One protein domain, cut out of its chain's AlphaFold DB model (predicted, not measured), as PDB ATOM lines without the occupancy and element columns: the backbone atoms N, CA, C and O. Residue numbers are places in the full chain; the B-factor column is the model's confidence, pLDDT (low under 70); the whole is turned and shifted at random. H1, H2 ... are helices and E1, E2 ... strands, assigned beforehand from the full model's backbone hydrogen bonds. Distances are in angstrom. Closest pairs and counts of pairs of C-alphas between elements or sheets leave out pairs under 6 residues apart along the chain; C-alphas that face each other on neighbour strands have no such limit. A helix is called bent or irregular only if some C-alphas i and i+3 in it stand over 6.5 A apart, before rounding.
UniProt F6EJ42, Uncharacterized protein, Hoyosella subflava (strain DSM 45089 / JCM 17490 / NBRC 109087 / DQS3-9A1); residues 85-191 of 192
ATOM      1  N   GLU A  85      10.977  41.993  11.100       91.25
ATOM      2  CA  GLU A  85      12.010  41.813  12.117       91.25
ATOM      3  C   GLU A  85      11.579  40.736  13.121       91.25
ATOM      4  O   GLU A  85      10.497  40.803  13.703       91.25
ATOM      5  N   LEU A  86      12.429  39.728  13.310       90.31
ATOM      6  CA  LEU A  86      12.214  38.652  14.277       90.31
ATOM      7  C   LEU A  86      12.877  38.968  15.614       90.31
ATOM      8  O   LEU A  86      12.310  38.693  16.670       90.31
ATOM      9  N   ARG A  87      14.103  39.501  15.573       92.44
ATOM     10  CA  ARG A  87      14.868  39.858  16.770       92.44
ATOM     11  C   ARG A  87      16.003  40.815  16.429       92.44
ATOM     12  O   ARG A  87      16.587  40.736  15.353       92.44
ATOM     13  N   ALA A  88      16.401  41.618  17.405       92.75
ATOM     14  CA  ALA A  88      17.647  42.361  17.367       92.75
ATOM     15  C   ALA A  88      18.374  42.275  18.712       92.75
ATOM     16  O   ALA A  88      17.747  42.303  19.773       92.75
ATOM     17  N   PHE A  89      19.699  42.152  18.682       92.75
ATOM     18  CA  PHE A  89      20.532  42.162  19.885       92.75
ATOM     19  C   PHE A  89      21.942  42.662  19.575       92.75
ATOM     20  O   PHE A  89      22.401  42.621  18.441       92.75
ATOM     21  N   THR A  90      22.641  43.160  20.593       93.50
ATOM     22  CA  THR A  90      24.029  43.626  20.460       93.50
ATOM     23  C   THR A  90      24.955  42.645  21.161       93.50
ATOM     24  O   THR A  90      24.699  42.262  22.304       93.50
ATOM     25  N   LEU A  91      26.016  42.230  20.479       91.00
ATOM     26  CA  LEU A  91      27.069  41.414  21.071       91.00
ATOM     27  C   LEU A  91      27.979  42.268  21.956       91.00
ATOM     28  O   LEU A  91      28.067  43.485  21.795       91.00
ATOM     29  N   SER A  92      28.717  41.629  22.863       88.00
ATOM     30  CA  SER A  92      29.711  42.311  23.707       88.00
ATOM     31  C   SER A  92      30.797  43.030  22.898       88.00
ATOM     32  O   SER A  92      31.327  44.035  23.357       88.00
ATOM     33  N   SER A  93      31.076  42.576  21.672       85.44
ATOM     34  CA  SER A  93      31.978  43.238  20.720       85.44
ATOM     35  C   SER A  93      31.456  44.579  20.183       85.44
ATOM     36  O   SER A  93      32.182  45.286  19.491       85.44
ATOM     37  N   GLY A  94      30.196  44.932  20.458       88.00
ATOM     38  CA  GLY A  94      29.522  46.098  19.884       88.00
ATOM     39  C   GLY A  94      28.899  45.847  18.507       88.00
ATOM     40  O   GLY A  94      28.279  46.758  17.962       88.00
ATOM     41  N   LEU A  95      29.017  44.632  17.959       91.00
ATOM     42  CA  LEU A  95      28.332  44.242  16.728       91.00
ATOM     43  C   LEU A  95      26.823  44.136  16.979       91.00
ATOM     44  O   LEU A  95      26.380  43.415  17.879       91.00
ATOM     45  N   PHE A  96      26.037  44.837  16.169       94.75
ATOM     46  CA  PHE A  96      24.584  44.764  16.206       94.75
ATOM     47  C   PHE A  96      24.104  43.639  15.288       94.75
ATOM     48  O   PHE A  96      24.376  43.654  14.092       94.75
ATOM     49  N   VAL A  97      23.396  42.657  15.837       95.50
ATOM     50  CA  VAL A  97      22.809  41.553  15.076       95.50
ATOM     51  C   VAL A  97      21.326  41.830  14.884       95.50
ATOM     52  O   VAL A  97      20.576  41.924  15.861       95.50
ATOM     53  N   ARG A  98      20.902  41.933  13.625       95.81
ATOM     54  CA  ARG A  98      19.497  42.064  13.230       95.81
ATOM     55  C   ARG A  98      19.050  40.786  12.538       95.81
ATOM     56  O   ARG A  98      19.691  40.336  11.594       95.81
ATOM     57  N   VAL A  99      17.946  40.213  12.996       96.12
ATOM     58  CA  VAL A  99      17.355  39.006  12.425       96.12
ATOM     59  C   VAL A  99      16.022  39.368  11.793       96.12
ATOM     60  O   VAL A  99      15.122  39.856  12.476       96.12
ATOM     61  N   THR A 100      15.897  39.119  10.497       94.94
ATOM     62  CA  THR A 100      14.693  39.407   9.716       94.94
ATOM     63  C   THR A 100      14.183  38.156   9.020       94.94
ATOM     64  O   THR A 100      14.892  37.162   8.863       94.94
ATOM     65  N   GLU A 101      12.931  38.203   8.602       93.25
ATOM     66  CA  GLU A 101      12.295  37.230   7.734       93.25
ATOM     67  C   GLU A 101      11.809  37.950   6.477       93.25
ATOM     68  O   GLU A 101      11.130  38.972   6.557       93.25
ATOM     69  N   GLN A 102      12.157  37.419   5.309       91.00
ATOM     70  CA  GLN A 102      11.708  37.926   4.014       91.00
ATOM     71  C   GLN A 102      11.776  36.808   2.969       91.00
ATOM     72  O   GLN A 102      12.497  35.830   3.163       91.00
ATOM     73  N   PRO A 103      11.041  36.874   1.854       87.25
ATOM     74  CA  PRO A 103      11.252  35.926   0.770       87.25
ATOM     75  C   PRO A 103      12.598  36.188   0.107       87.25
ATOM     76  O   PRO A 103      12.978  37.335  -0.141       87.25
ATOM     77  N   ILE A 104      13.315  35.106  -0.169       90.19
ATOM     78  CA  ILE A 104      14.633  35.143  -0.795       90.19
ATOM     79  C   ILE A 104      14.584  34.219  -2.002       90.19
ATOM     80  O   ILE A 104      14.267  33.036  -1.875       90.19
ATOM     81  N   ASP A 105      14.943  34.753  -3.167       84.56
ATOM     82  CA  ASP A 105      15.036  33.994  -4.415       84.56
ATOM     83  C   ASP A 105      16.338  33.170  -4.448       84.56
ATOM     84  O   ASP A 105      17.316  33.487  -5.128       84.56
ATOM     85  N   SER A 106      16.414  32.171  -3.569       87.94
ATOM     86  CA  SER A 106      17.565  31.285  -3.408       87.94
ATOM     87  C   SER A 106      17.165  29.991  -2.708       87.94
ATOM     88  O   SER A 106      16.232  29.957  -1.909       87.94
ATOM     89  N   SER A 107      17.948  28.933  -2.925       87.88
ATOM     90  CA  SER A 107      17.783  27.662  -2.217       87.88
ATOM     91  C   SER A 107      18.287  27.688  -0.773       87.88
ATOM     92  O   SER A 107      18.215  26.666  -0.107       87.88
ATOM     93  N   ALA A 108      18.867  28.789  -0.292       92.44
ATOM     94  CA  ALA A 108      19.269  28.921   1.105       92.44
ATOM     95  C   ALA A 108      18.061  29.288   1.986       92.44
ATOM     96  O   ALA A 108      17.257  30.146   1.619       92.44
ATOM     97  N   PHE A 109      17.968  28.701   3.183       94.56
ATOM     98  CA  PHE A 109      16.926  29.050   4.163       94.56
ATOM     99  C   PHE A 109      17.248  30.311   4.982       94.56
ATOM    100  O   PHE A 109      16.386  30.822   5.687       94.56
ATOM    101  N   PHE A 110      18.469  30.843   4.882       96.56
ATOM    102  CA  PHE A 110      18.843  32.157   5.410       96.56
ATOM    103  C   PHE A 110      19.986  32.770   4.597       96.56
ATOM    104  O   PHE A 110      20.711  32.054   3.903       96.56
ATOM    105  N   THR A 111      20.168  34.085   4.705       95.44
ATOM    106  CA  THR A 111      21.306  34.840   4.167       95.44
ATOM    107  C   THR A 111      21.969  35.686   5.242       95.44
ATOM    108  O   THR A 111      21.358  35.985   6.264       95.44
ATOM    109  N   VAL A 112      23.233  36.036   5.005       95.31
ATOM    110  CA  VAL A 112      24.054  36.839   5.909       95.31
ATOM    111  C   VAL A 112      24.558  38.049   5.137       95.31
ATOM    112  O   VAL A 112      25.232  37.892   4.116       95.31
ATOM    113  N   ASN A 113      24.239  39.243   5.621       92.50
ATOM    114  CA  ASN A 113      24.704  40.501   5.047       92.50
ATOM    115  C   ASN A 113      25.316  41.358   6.149       92.50
ATOM    116  O   ASN A 113      24.742  41.489   7.223       92.50
ATOM    117  N   SER A 114      26.458  41.976   5.874       89.69
ATOM    118  CA  SER A 114      27.112  42.875   6.826       89.69
ATOM    119  C   SER A 114      27.134  44.275   6.247       89.69
ATOM    120  O   SER A 114      27.641  44.482   5.142       89.69
ATOM    121  N   VAL A 115      26.587  45.231   6.991       85.94
ATOM    122  CA  VAL A 115      26.566  46.648   6.624       85.94
ATOM    123  C   VAL A 115      27.090  47.451   7.811       85.94
ATOM    124  O   VAL A 115      26.393  47.650   8.805       85.94
ATOM    125  N   GLY A 116      28.342  47.903   7.718       87.94
ATOM    126  CA  GLY A 116      29.014  48.598   8.818       87.94
ATOM    127  C   GLY A 116      29.147  47.701  10.051       87.94
ATOM    128  O   GLY A 116      29.681  46.603   9.960       87.94
ATOM    129  N   SER A 117      28.642  48.166  11.195       90.38
ATOM    130  CA  SER A 117      28.617  47.418  12.462       90.38
ATOM    131  C   SER A 117      27.362  46.557  12.645       90.38
ATOM    132  O   SER A 117      27.076  46.128  13.766       90.38
ATOM    133  N   THR A 118      26.583  46.360  11.581       93.25
ATOM    134  CA  THR A 118      25.356  45.566  11.612       93.25
ATOM    135  C   THR A 118      25.541  44.284  10.821       93.25
ATOM    136  O   THR A 118      25.822  44.325   9.622       93.25
ATOM    137  N   LEU A 119      25.330  43.156  11.492       95.50
ATOM    138  CA  LEU A 119      25.211  41.837  10.896       95.50
ATOM    139  C   LEU A 119      23.729  41.493  10.764       95.50
ATOM    140  O   LEU A 119      23.020  41.341  11.757       95.50
ATOM    141  N   GLU A 120      23.260  41.373   9.535       96.44
ATOM    142  CA  GLU A 120      21.897  40.982   9.218       96.44
ATOM    143  C   GLU A 120      21.823  39.499   8.857       96.44
ATOM    144  O   GLU A 120      22.506  39.030   7.944       96.44
ATOM    145  N   ILE A 121      20.950  38.781   9.559       96.94
ATOM    146  CA  ILE A 121      20.568  37.399   9.272       96.94
ATOM    147  C   ILE A 121      19.132  37.433   8.753       96.94
ATOM    148  O   ILE A 121      18.205  37.672   9.522       96.94
ATOM    149  N   ALA A 122      18.942  37.191   7.459       95.88
ATOM    150  CA  ALA A 122      17.615  37.196   6.847       95.88
ATOM    151  C   ALA A 122      17.168  35.766   6.535       95.88
ATOM    152  O   ALA A 122      17.765  35.110   5.677       95.88
ATOM    153  N   PHE A 123      16.130  35.281   7.214       96.00
ATOM    154  CA  PHE A 123      15.500  33.987   6.957       96.00
ATOM    155  C   PHE A 123      14.602  34.036   5.724       96.00
ATOM    156  O   PHE A 123      13.860  34.996   5.524       96.00
ATOM    157  N   ASN A 124      14.670  32.980   4.914       94.31
ATOM    158  CA  ASN A 124      13.880  32.834   3.701       94.31
ATOM    159  C   ASN A 124      12.473  32.321   4.035       94.31
ATOM    160  O   ASN A 124      12.272  31.112   4.131       94.31
ATOM    161  N   SER A 125      11.504  33.230   4.161       90.06
ATOM    162  CA  SER A 125      10.096  32.890   4.461       90.06
ATOM    163  C   SER A 125       9.444  31.923   3.465       90.06
ATOM    164  O   SER A 125       8.459  31.277   3.792       90.06
ATOM    165  N   THR A 126       9.984  31.814   2.246       90.56
ATOM    166  CA  THR A 126       9.450  30.945   1.183       90.56
ATOM    167  C   THR A 126      10.145  29.588   1.096       90.56
ATOM    168  O   THR A 126       9.878  28.821   0.177       90.56
ATOM    169  N   HIS A 127      11.075  29.289   2.003       93.38
ATOM    170  CA  HIS A 127      11.788  28.019   1.994       93.38
ATOM    171  C   HIS A 127      10.947  26.911   2.652       93.38
ATOM    172  O   HIS A 127      10.566  27.053   3.812       93.38
ATOM    173  N   GLU A 128      10.770  25.775   1.962       90.19
ATOM    174  CA  GLU A 128       9.936  24.615   2.375       90.19
ATOM    175  C   GLU A 128      10.236  24.111   3.805       90.19
ATOM    176  O   GLU A 128       9.382  23.564   4.496       90.19
ATOM    177  N   LEU A 129      11.462  24.337   4.295       89.75
ATOM    178  CA  LEU A 129      11.863  24.059   5.684       89.75
ATOM    179  C   LEU A 129      10.883  24.619   6.722       89.75
ATOM    180  O   LEU A 129      10.647  23.975   7.746       89.75
ATOM    181  N   PHE A 130      10.345  25.810   6.475       89.00
ATOM    182  CA  PHE A 130       9.526  26.531   7.441       89.00
ATOM    183  C   PHE A 130       8.027  26.240   7.328       89.00
ATOM    184  O   PHE A 130       7.259  26.756   8.136       89.00
ATOM    185  N   ASP A 131       7.613  25.362   6.409       88.06
ATOM    186  CA  ASP A 131       6.221  24.900   6.334       88.06
ATOM    187  C   ASP A 131       5.840  24.097   7.588       88.06
ATOM    188  O   ASP A 131       4.730  24.211   8.108       88.06
ATOM    189  N   ASN A 132       6.794  23.312   8.101       81.81
ATOM    190  CA  ASN A 132       6.583  22.379   9.210       81.81
ATOM    191  C   ASN A 132       7.493  22.631  10.422       81.81
ATOM    192  O   ASN A 132       7.240  22.089  11.501       81.81
ATOM    193  N   LEU A 133       8.559  23.428  10.273       85.62
ATOM    194  CA  LEU A 133       9.475  23.763  11.364       85.62
ATOM    195  C   LEU A 133       9.400  25.254  11.709       85.62
ATOM    196  O   LEU A 133       9.313  26.093  10.816       85.62
ATOM    197  N   PRO A 134       9.485  25.617  13.000       85.69
ATOM    198  CA  PRO A 134       9.469  27.014  13.396       85.69
ATOM    199  C   PRO A 134      10.730  27.730  12.911       85.69
ATOM    200  O   PRO A 134      11.841  27.202  13.011       85.69
ATOM    201  N   ILE A 135      10.563  28.975  12.468       88.00
ATOM    202  CA  ILE A 135      11.687  29.855  12.156       88.00
ATOM    203  C   ILE A 135      12.424  30.170  13.470       88.00
ATOM    204  O   ILE A 135      11.786  30.647  14.422       88.00
ATOM    205  N   PRO A 136      13.744  29.909  13.566       87.00
ATOM    206  CA  PRO A 136      14.542  30.311  14.721       87.00
ATOM    207  C   PRO A 136      14.402  31.816  14.984       87.00
ATOM    208  O   PRO A 136      14.135  32.580  14.063       87.00
ATOM    209  N   PHE A 137      14.588  32.262  16.227       86.81
ATOM    210  CA  PHE A 137      14.410  33.660  16.647       86.81
ATOM    211  C   PHE A 137      12.970  34.187  16.664       86.81
ATOM    212  O   PHE A 137      12.741  35.216  17.300       86.81
ATOM    213  N   SER A 138      11.998  33.494  16.060       84.25
ATOM    214  CA  SER A 138      10.592  33.899  16.133       84.25
ATOM    215  C   SER A 138      10.004  33.698  17.536       84.25
ATOM    216  O   SER A 138      10.223  32.679  18.190       84.25
ATOM    217  N   GLU A 139       9.195  34.655  17.996       70.25
ATOM    218  CA  GLU A 139       8.478  34.555  19.280       70.25
ATOM    219  C   GLU A 139       7.315  33.547  19.247       70.25
ATOM    220  O   GLU A 139       6.765  33.182  20.283       70.25
ATOM    221  N   ARG A 140       6.929  33.082  18.051       60.06
ATOM    222  CA  ARG A 140       5.779  32.187  17.843       60.06
ATOM    223  C   ARG A 140       6.051  30.740  18.266       60.06
ATOM    224  O   ARG A 140       5.106  29.970  18.418       60.06
ATOM    225  N   GLY A 141       7.312  30.366  18.477       55.75
ATOM    226  CA  GLY A 141       7.685  29.081  19.058       55.75
ATOM    227  C   GLY A 141       7.901  29.217  20.559       55.75
ATOM    228  O   GLY A 141       8.725  30.018  20.987       55.75
ATOM    229  N   ASN A 142       7.230  28.395  21.373       54.50
ATOM    230  CA  ASN A 142       7.636  28.190  22.767       54.50
ATOM    231  C   ASN A 142       9.124  27.823  22.752       54.50
ATOM    232  O   ASN A 142       9.447  26.729  22.299       54.50
ATOM    233  N   GLY A 143      10.008  28.742  23.156       61.06
ATOM    234  CA  GLY A 143      11.457  28.658  22.962       61.06
ATOM    235  C   GLY A 143      12.066  27.391  23.555       61.06
ATOM    236  O   GLY A 143      12.565  27.390  24.683       61.06
ATOM    237  N   THR A 144      12.013  26.300  22.793       75.56
ATOM    238  CA  THR A 144      12.542  25.003  23.196       75.56
ATOM    239  C   THR A 144      14.066  25.073  23.231       75.56
ATOM    240  O   THR A 144      14.687  25.902  22.561       75.56
ATOM    241  N   LEU A 145      14.699  24.177  23.990       78.75
ATOM    242  CA  LEU A 145      16.163  24.076  24.022       78.75
ATOM    243  C   LEU A 145      16.763  23.892  22.616       78.75
ATOM    244  O   LEU A 145      17.812  24.454  22.319       78.75
ATOM    245  N   HIS A 146      16.060  23.179  21.731       80.00
ATOM    246  CA  HIS A 146      16.464  22.977  20.340       80.00
ATOM    247  C   HIS A 146      16.440  24.275  19.523       80.00
ATOM    248  O   HIS A 146      17.357  24.516  18.742       80.00
ATOM    249  N   SER A 147      15.440  25.135  19.735       83.94
ATOM    250  CA  SER A 147      15.372  26.446  19.081       83.94
ATOM    251  C   SER A 147      16.556  27.326  19.492       83.94
ATOM    252  O   SER A 147      17.250  27.844  18.625       83.94
ATOM    253  N   LYS A 148      16.881  27.386  20.790       86.50
ATOM    254  CA  LYS A 148      18.053  28.135  21.281       86.50
ATOM    255  C   LYS A 148      19.374  27.605  20.722       86.50
ATOM    256  O   LYS A 148      20.256  28.392  20.397       86.50
ATOM    257  N   LEU A 149      19.515  26.284  20.595       89.12
ATOM    258  CA  LEU A 149      20.696  25.683  19.977       89.12
ATOM    259  C   LEU A 149      20.837  26.120  18.512       89.12
ATOM    260  O   LEU A 149      21.918  26.536  18.105       89.12
ATOM    261  N   LEU A 150      19.750  26.070  17.735       90.81
ATOM    262  CA  LEU A 150      19.750  26.527  16.342       90.81
ATOM    263  C   LEU A 150      20.054  28.025  16.226       90.81
ATOM    264  O   LEU A 150      20.844  28.410  15.370       90.81
ATOM    265  N   GLU A 151      19.483  28.854  17.103       92.12
ATOM    266  CA  GLU A 151      19.784  30.289  17.167       92.12
ATOM    267  C   GLU A 151      21.292  30.531  17.347       92.12
ATOM    268  O   GLU A 151      21.893  31.293  16.588       92.12
ATOM    269  N   VAL A 152      21.929  29.829  18.291       93.19
ATOM    270  CA  VAL A 152      23.380  29.936  18.526       93.19
ATOM    271  C   VAL A 152      24.187  29.476  17.312       93.19
ATOM    272  O   VAL A 152      25.120  30.169  16.914       93.19
ATOM    273  N   LEU A 153      23.837  28.340  16.699       95.44
ATOM    274  CA  LEU A 153      24.564  27.810  15.539       95.44
ATOM    275  C   LEU A 153      24.475  28.744  14.325       95.44
ATOM    276  O   LEU A 153      25.477  28.959  13.644       95.44
ATOM    277  N   ILE A 154      23.303  29.328  14.070       95.62
ATOM    278  CA  ILE A 154      23.104  30.264  12.956       95.62
ATOM    279  C   ILE A 154      23.834  31.582  13.218       95.62
ATOM    280  O   ILE A 154      24.499  32.093  12.319       95.62
ATOM    281  N   ALA A 155      23.775  32.110  14.443       94.25
ATOM    282  CA  ALA A 155      24.533  33.306  14.808       94.25
ATOM    283  C   ALA A 155      26.051  33.074  14.685       94.25
ATOM    284  O   ALA A 155      26.755  33.919  14.137       94.25
ATOM    285  N   ALA A 156      26.550  31.917  15.129       95.50
ATOM    286  CA  ALA A 156      27.957  31.545  14.991       95.50
ATOM    287  C   ALA A 156      28.379  31.416  13.518       95.50
ATOM    288  O   ALA A 156      29.433  31.926  13.141       95.50
ATOM    289  N   TRP A 157      27.545  30.797  12.672       95.62
ATOM    290  CA  TRP A 157      27.781  30.761  11.226       95.62
ATOM    291  C   TRP A 157      27.836  32.169  10.634       95.62
ATOM    292  O   TRP A 157      28.747  32.475   9.871       95.62
ATOM    293  N   ALA A 158      26.884  33.036  10.982       95.50
ATOM    294  CA  ALA A 158      26.815  34.388  10.441       95.50
ATOM    295  C   ALA A 158      28.045  35.225  10.817       95.50
ATOM    296  O   ALA A 158      28.594  35.917   9.963       95.50
ATOM    297  N   LEU A 159      28.521  35.103  12.060       94.44
ATOM    298  CA  LEU A 159      29.778  35.710  12.504       94.44
ATOM    299  C   LEU A 159      30.979  35.156  11.734       94.44
ATOM    300  O   LEU A 159      31.856  35.910  11.324       94.44
ATOM    301  N   HIS A 160      31.014  33.844  11.493       94.44
ATOM    302  CA  HIS A 160      32.071  33.246  10.690       94.44
ATOM    303  C   HIS A 160      32.045  33.762   9.242       94.44
ATOM    304  O   HIS A 160      33.076  34.205   8.749       94.44
ATOM    305  N   GLU A 161      30.889  33.768   8.575       93.69
ATOM    306  CA  GLU A 161      30.746  34.253   7.193       93.69
ATOM    307  C   GLU A 161      31.084  35.750   7.068       93.69
ATOM    308  O   GLU A 161      31.681  36.157   6.070       93.69
ATOM    309  N   GLU A 162      30.755  36.562   8.079       92.00
ATOM    310  CA  GLU A 162      31.131  37.981   8.158       92.00
ATOM    311  C   GLU A 162      32.643  38.184   8.281       92.00
ATOM    312  O   GLU A 162      33.202  39.059   7.618       92.00
ATOM    313  N   SER A 163      33.306  37.329   9.060       89.25
ATOM    314  CA  SER A 163      34.741  37.420   9.325       89.25
ATOM    315  C   SER A 163      35.619  37.142   8.097       89.25
ATOM    316  O   SER A 163      36.805  37.492   8.083       89.25
ATOM    317  N   ILE A 164      35.054  36.510   7.057       89.69
ATOM    318  CA  ILE A 164      35.762  36.156   5.826       89.69
ATOM    319  C   ILE A 164      35.718  37.326   4.829       89.69
ATOM    320  O   ILE A 164      34.638  37.714   4.369       89.69
ATOM    321  N   PRO A 165      36.882  37.856   4.401       87.12
ATOM    322  CA  PRO A 165      36.936  38.887   3.374       87.12
ATOM    323  C   PRO A 165      36.268  38.443   2.070       87.12
ATOM    324  O   PRO A 165      36.292  37.269   1.691       87.12
ATOM    325  N   SER A 166      35.708  39.401   1.334       84.56
ATOM    326  CA  SER A 166      35.153  39.146   0.004       84.56
ATOM    327  C   SER A 166      36.186  38.470  -0.906       84.56
ATOM    328  O   SER A 166      37.324  38.920  -1.011       84.56
ATOM    329  N   GLY A 167      35.792  37.384  -1.575       90.25
ATOM    330  CA  GLY A 167      36.707  36.600  -2.401       90.25
ATOM    331  C   GLY A 167      36.182  35.198  -2.720       90.25
ATOM    332  O   GLY A 167      35.000  34.918  -2.508       90.25
ATOM    333  N   PRO A 168      37.039  34.307  -3.253       88.81
ATOM    334  CA  PRO A 168      36.689  32.911  -3.527       88.81
ATOM    335  C   PRO A 168      36.136  32.183  -2.295       88.81
ATOM    336  O   PRO A 168      35.040  31.644  -2.365       88.81
ATOM    337  N   MET A 169      36.805  32.301  -1.146       90.12
ATOM    338  CA  MET A 169      36.393  31.643   0.100       90.12
ATOM    339  C   MET A 169      34.991  32.062   0.568       90.12
ATOM    340  O   MET A 169      34.178  31.231   0.962       90.12
ATOM    341  N   ARG A 170      34.664  33.361   0.491       89.06
ATOM    342  CA  ARG A 170      33.327  33.851   0.862       89.06
ATOM    343  C   ARG A 170      32.241  33.299  -0.066       89.06
ATOM    344  O   ARG A 170      31.151  32.987   0.399       89.06
ATOM    345  N   ARG A 171      32.540  33.149  -1.362       88.06
ATOM    346  CA  ARG A 171      31.621  32.520  -2.325       88.06
ATOM    347  C   ARG A 171      31.418  31.040  -2.016       88.06
ATOM    348  O   ARG A 171      30.279  30.596  -2.006       88.06
ATOM    349  N   GLU A 172      32.481  30.316  -1.678       93.50
ATOM    350  CA  GLU A 172      32.386  28.909  -1.266       93.50
ATOM    351  C   GLU A 172      31.503  28.737  -0.020       93.50
ATOM    352  O   GLU A 172      30.629  27.872  -0.001       93.50
ATOM    353  N   LEU A 173      31.637  29.601   0.995       93.56
ATOM    354  CA  LEU A 173      30.741  29.582   2.162       93.56
ATOM    355  C   LEU A 173      29.277  29.844   1.785       93.56
ATOM    356  O   LEU A 173      28.376  29.153   2.267       93.56
ATOM    357  N   GLN A 174      29.028  30.805   0.893       92.06
ATOM    358  CA  GLN A 174      27.680  31.075   0.388       92.06
ATOM    359  C   GLN A 174      27.112  29.872  -0.377       92.06
ATOM    360  O   GLN A 174      25.941  29.531  -0.199       92.06
ATOM    361  N   GLU A 175      27.927  29.191  -1.184       92.19
ATOM    362  CA  GLU A 175      27.544  27.968  -1.896       92.19
ATOM    363  C   GLU A 175      27.243  26.810  -0.937       92.19
ATOM    364  O   GLU A 175      26.254  26.100  -1.137       92.19
ATOM    365  N   ILE A 176      28.025  26.650   0.136       95.81
ATOM    366  CA  ILE A 176      27.754  25.665   1.196       95.81
ATOM    367  C   ILE A 176      26.405  25.961   1.856       95.81
ATOM    368  O   ILE A 176      25.584  25.053   1.996       95.81
ATOM    369  N   ARG A 177      26.123  27.224   2.193       94.94
ATOM    370  CA  ARG A 177      24.829  27.626   2.769       94.94
ATOM    371  C   ARG A 177      23.661  27.355   1.814       94.94
ATOM    372  O   ARG A 177      22.610  26.877   2.241       94.94
ATOM    373  N   GLN A 178      23.838  27.591   0.513       91.81
ATOM    374  CA  GLN A 178      22.839  27.218  -0.497       91.81
ATOM    375  C   GLN A 178      22.653  25.702  -0.611       91.81
ATOM    376  O   GLN A 178      21.526  25.232  -0.787       91.81
ATOM    377  N   LEU A 179      23.743  24.935  -0.521       94.50
ATOM    378  CA  LEU A 179      23.710  23.478  -0.535       94.50
ATOM    379  C   LEU A 179      22.970  22.931   0.686       94.50
ATOM    380  O   LEU A 179      22.187  21.998   0.533       94.50
ATOM    381  N   TRP A 180      23.162  23.524   1.867       94.62
ATOM    382  CA  TRP A 180      22.436  23.139   3.077       94.62
ATOM    383  C   TRP A 180      20.929  23.250   2.892       94.62
ATOM    384  O   TRP A 180      20.219  22.321   3.258       94.62
ATOM    385  N   GLY A 181      20.437  24.333   2.289       93.19
ATOM    386  CA  GLY A 181      19.000  24.462   2.054       93.19
ATOM    387  C   GLY A 181      18.458  23.455   1.043       93.19
ATOM    388  O   GLY A 181      17.453  22.807   1.327       93.19
ATOM    389  N   ARG A 182      19.192  23.169  -0.043       90.44
ATOM    390  CA  ARG A 182      18.828  22.067  -0.959       90.44
ATOM    391  C   ARG A 182      18.762  20.715  -0.242       90.44
ATOM    392  O   ARG A 182      17.781  19.996  -0.390       90.44
ATOM    393  N   ARG A 183      19.773  20.385   0.568       93.12
ATOM    394  CA  ARG A 183      19.805  19.125   1.329       93.12
ATOM    395  C   ARG A 183      18.733  19.067   2.412       93.12
ATOM    396  O   ARG A 183      18.209  17.994   2.671       93.12
ATOM    397  N   ALA A 184      18.381  20.195   3.022       90.62
ATOM    398  CA  ALA A 184      17.292  20.250   3.989       90.62
ATOM    399  C   ALA A 184      15.950  19.880   3.340       90.62
ATOM    400  O   ALA A 184      15.202  19.101   3.921       90.62
ATOM    401  N   ILE A 185      15.685  20.372   2.123       89.88
ATOM    402  CA  ILE A 185      14.491  20.004   1.348       89.88
ATOM    403  C   ILE A 185      14.469  18.498   1.060       89.88
ATOM    404  O   ILE A 185      13.461  17.843   1.304       89.88
ATOM    405  N   GLU A 186      15.582  17.930   0.588       89.31
ATOM    406  CA  GLU A 186      15.688  16.485   0.330       89.31
ATOM    407  C   GLU A 186      15.409  15.658   1.594       89.31
ATOM    408  O   GLU A 186      14.587  14.749   1.567       89.31
ATOM    409  N   VAL A 187      16.024  16.023   2.724       90.69
ATOM    410  CA  VAL A 187      15.823  15.331   4.008       90.69
ATOM    411  C   VAL A 187      14.375  15.416   4.490       90.69
ATOM    412  O   VAL A 187      13.908  14.485   5.141       90.69
ATOM    413  N   LEU A 188      13.671  16.520   4.227       87.00
ATOM    414  CA  LEU A 188      12.256  16.644   4.582       87.00
ATOM    415  C   LEU A 188      11.383  15.746   3.713       87.00
ATOM    416  O   LEU A 188      10.561  15.017   4.258       87.00
ATOM    417  N   ARG A 189      11.611  15.745   2.399       87.06
ATOM    418  CA  ARG A 189      10.855  14.916   1.450       87.06
ATOM    419  C   ARG A 189      11.059  13.419   1.682       87.06
ATOM    420  O   ARG A 189      10.115  12.661   1.538       87.06
ATOM    421  N   ASP A 190      12.259  12.999   2.083       89.06
ATOM    422  CA  ASP A 190      12.551  11.593   2.409       89.06
ATOM    423  C   ASP A 190      11.889  11.115   3.718       89.06
ATOM    424  O   ASP A 190      11.892   9.919   4.016       89.06
ATOM    425  N   ARG A 191      11.387  12.040   4.548       76.75
ATOM    426  CA  ARG A 191      10.741  11.732   5.835       76.75
ATOM    427  C   ARG A 191       9.216  11.659   5.756       76.75
ATOM    428  O   ARG A 191       8.616  11.217   6.738       76.75
TER     429      ARG A 191
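AT A GLANCE: This is residues 85 to 191 of the 192 residues of an uncharacterized protein of Hoyosella subflava (strain DSM 45089 / JCM 17490 / NBRC 109087 / DQS3-9A1) (UniProt F6EJ42). A twisted sheet of four strands has one long helix, H2, crossing slantwise over one face, above E4 and E3. The longest helix, H3, folds back after H2 and runs past the E3 edge of the sheet, and the short H1 packs on H3 near its last residues. The printed part has 107 residues, with four named strands followed by three named helices, in the order E1 E2 E3 E4 H1 H2 H3. The sheet is mixed, in the order E1, E2, E4, E3, and the class is mixed, helices and strands. The whole is compact, with a radius of gyration of the C-alphas of 13.8 A and spans of 40 by 35 by 22 A.

IN THESE COORDINATES: In the sheet, E1 is residues 85 to 90, 14.7 A long, beginning at C-alpha 85 (12.010, 41.813, 12.117). E2 is residues 96 to 102, 19.0 A; E4 is residues 118 to 124, 18.9 A; E3 is residues 110 to 115, 16.5 A. H2 is residues 145 to 163, 27.2 A, beginning at C-alpha 145 (16.163, 24.076, 24.022). H3 is residues 168 to 189, 31.9 A, ending at C-alpha 189 (10.855, 14.916, 1.450). H1 is residues 129 to 132 and is irregular, but only just: C-alphas 129 and 132 are 6.6 A apart.

HOW THE PARTS SIT: E1 and E3 are the edge strands. E2 and E4 are parallel at 22 degrees, with N 98 and O 119 2.9 A apart, within hydrogen-bond range. The hairpin E1 and E2 is antiparallel at 170 degrees, with N 97 and O 89 at 2.8 A. The hairpin E3 and E4 is antiparallel at 158 degrees, with N 120 and O 113 at 2.7 A. H2 is on one face of the sheet, making two layers, a helix over a sheet, at a height over the sheet of 8.9 A. It runs slantwise to the strands, at 46 degrees to E3 on the local plane; the closest C-alphas of H2 and E3 are those of Ala 158 and Val 112, 5.8 A apart. H3 only grazes the sheet, with residues 174 to 181. H2 and H3 are close but not clearly touching, at a shallow tilt of 25 degrees, opposite ways; their closest C-alphas, of Glu 161 and Arg 170, are 6.8 A apart. H1 is not on the sheet and only just touches H3, with 3 pairs of C-alphas within 8 A, through residues 184 to 188 of H3 alone; the closest are those of Leu 129 and Ile 185, 6.5 A apart. H1 and H2 are apart. In H2 and H3 every O i to N i+4 pair is within hydrogen-bond range; H1 is too short for such a pair.

THE WHOLE: The C-alphas farthest apart, of Gly 94 and Asp 190, are 42.2 A from each other. The printed part has no cut. The link from H1 to H2, residues 133 to 144, is long. The mean pLDDT of the printed part is 89.3, and residues 140 to 143 are under 70.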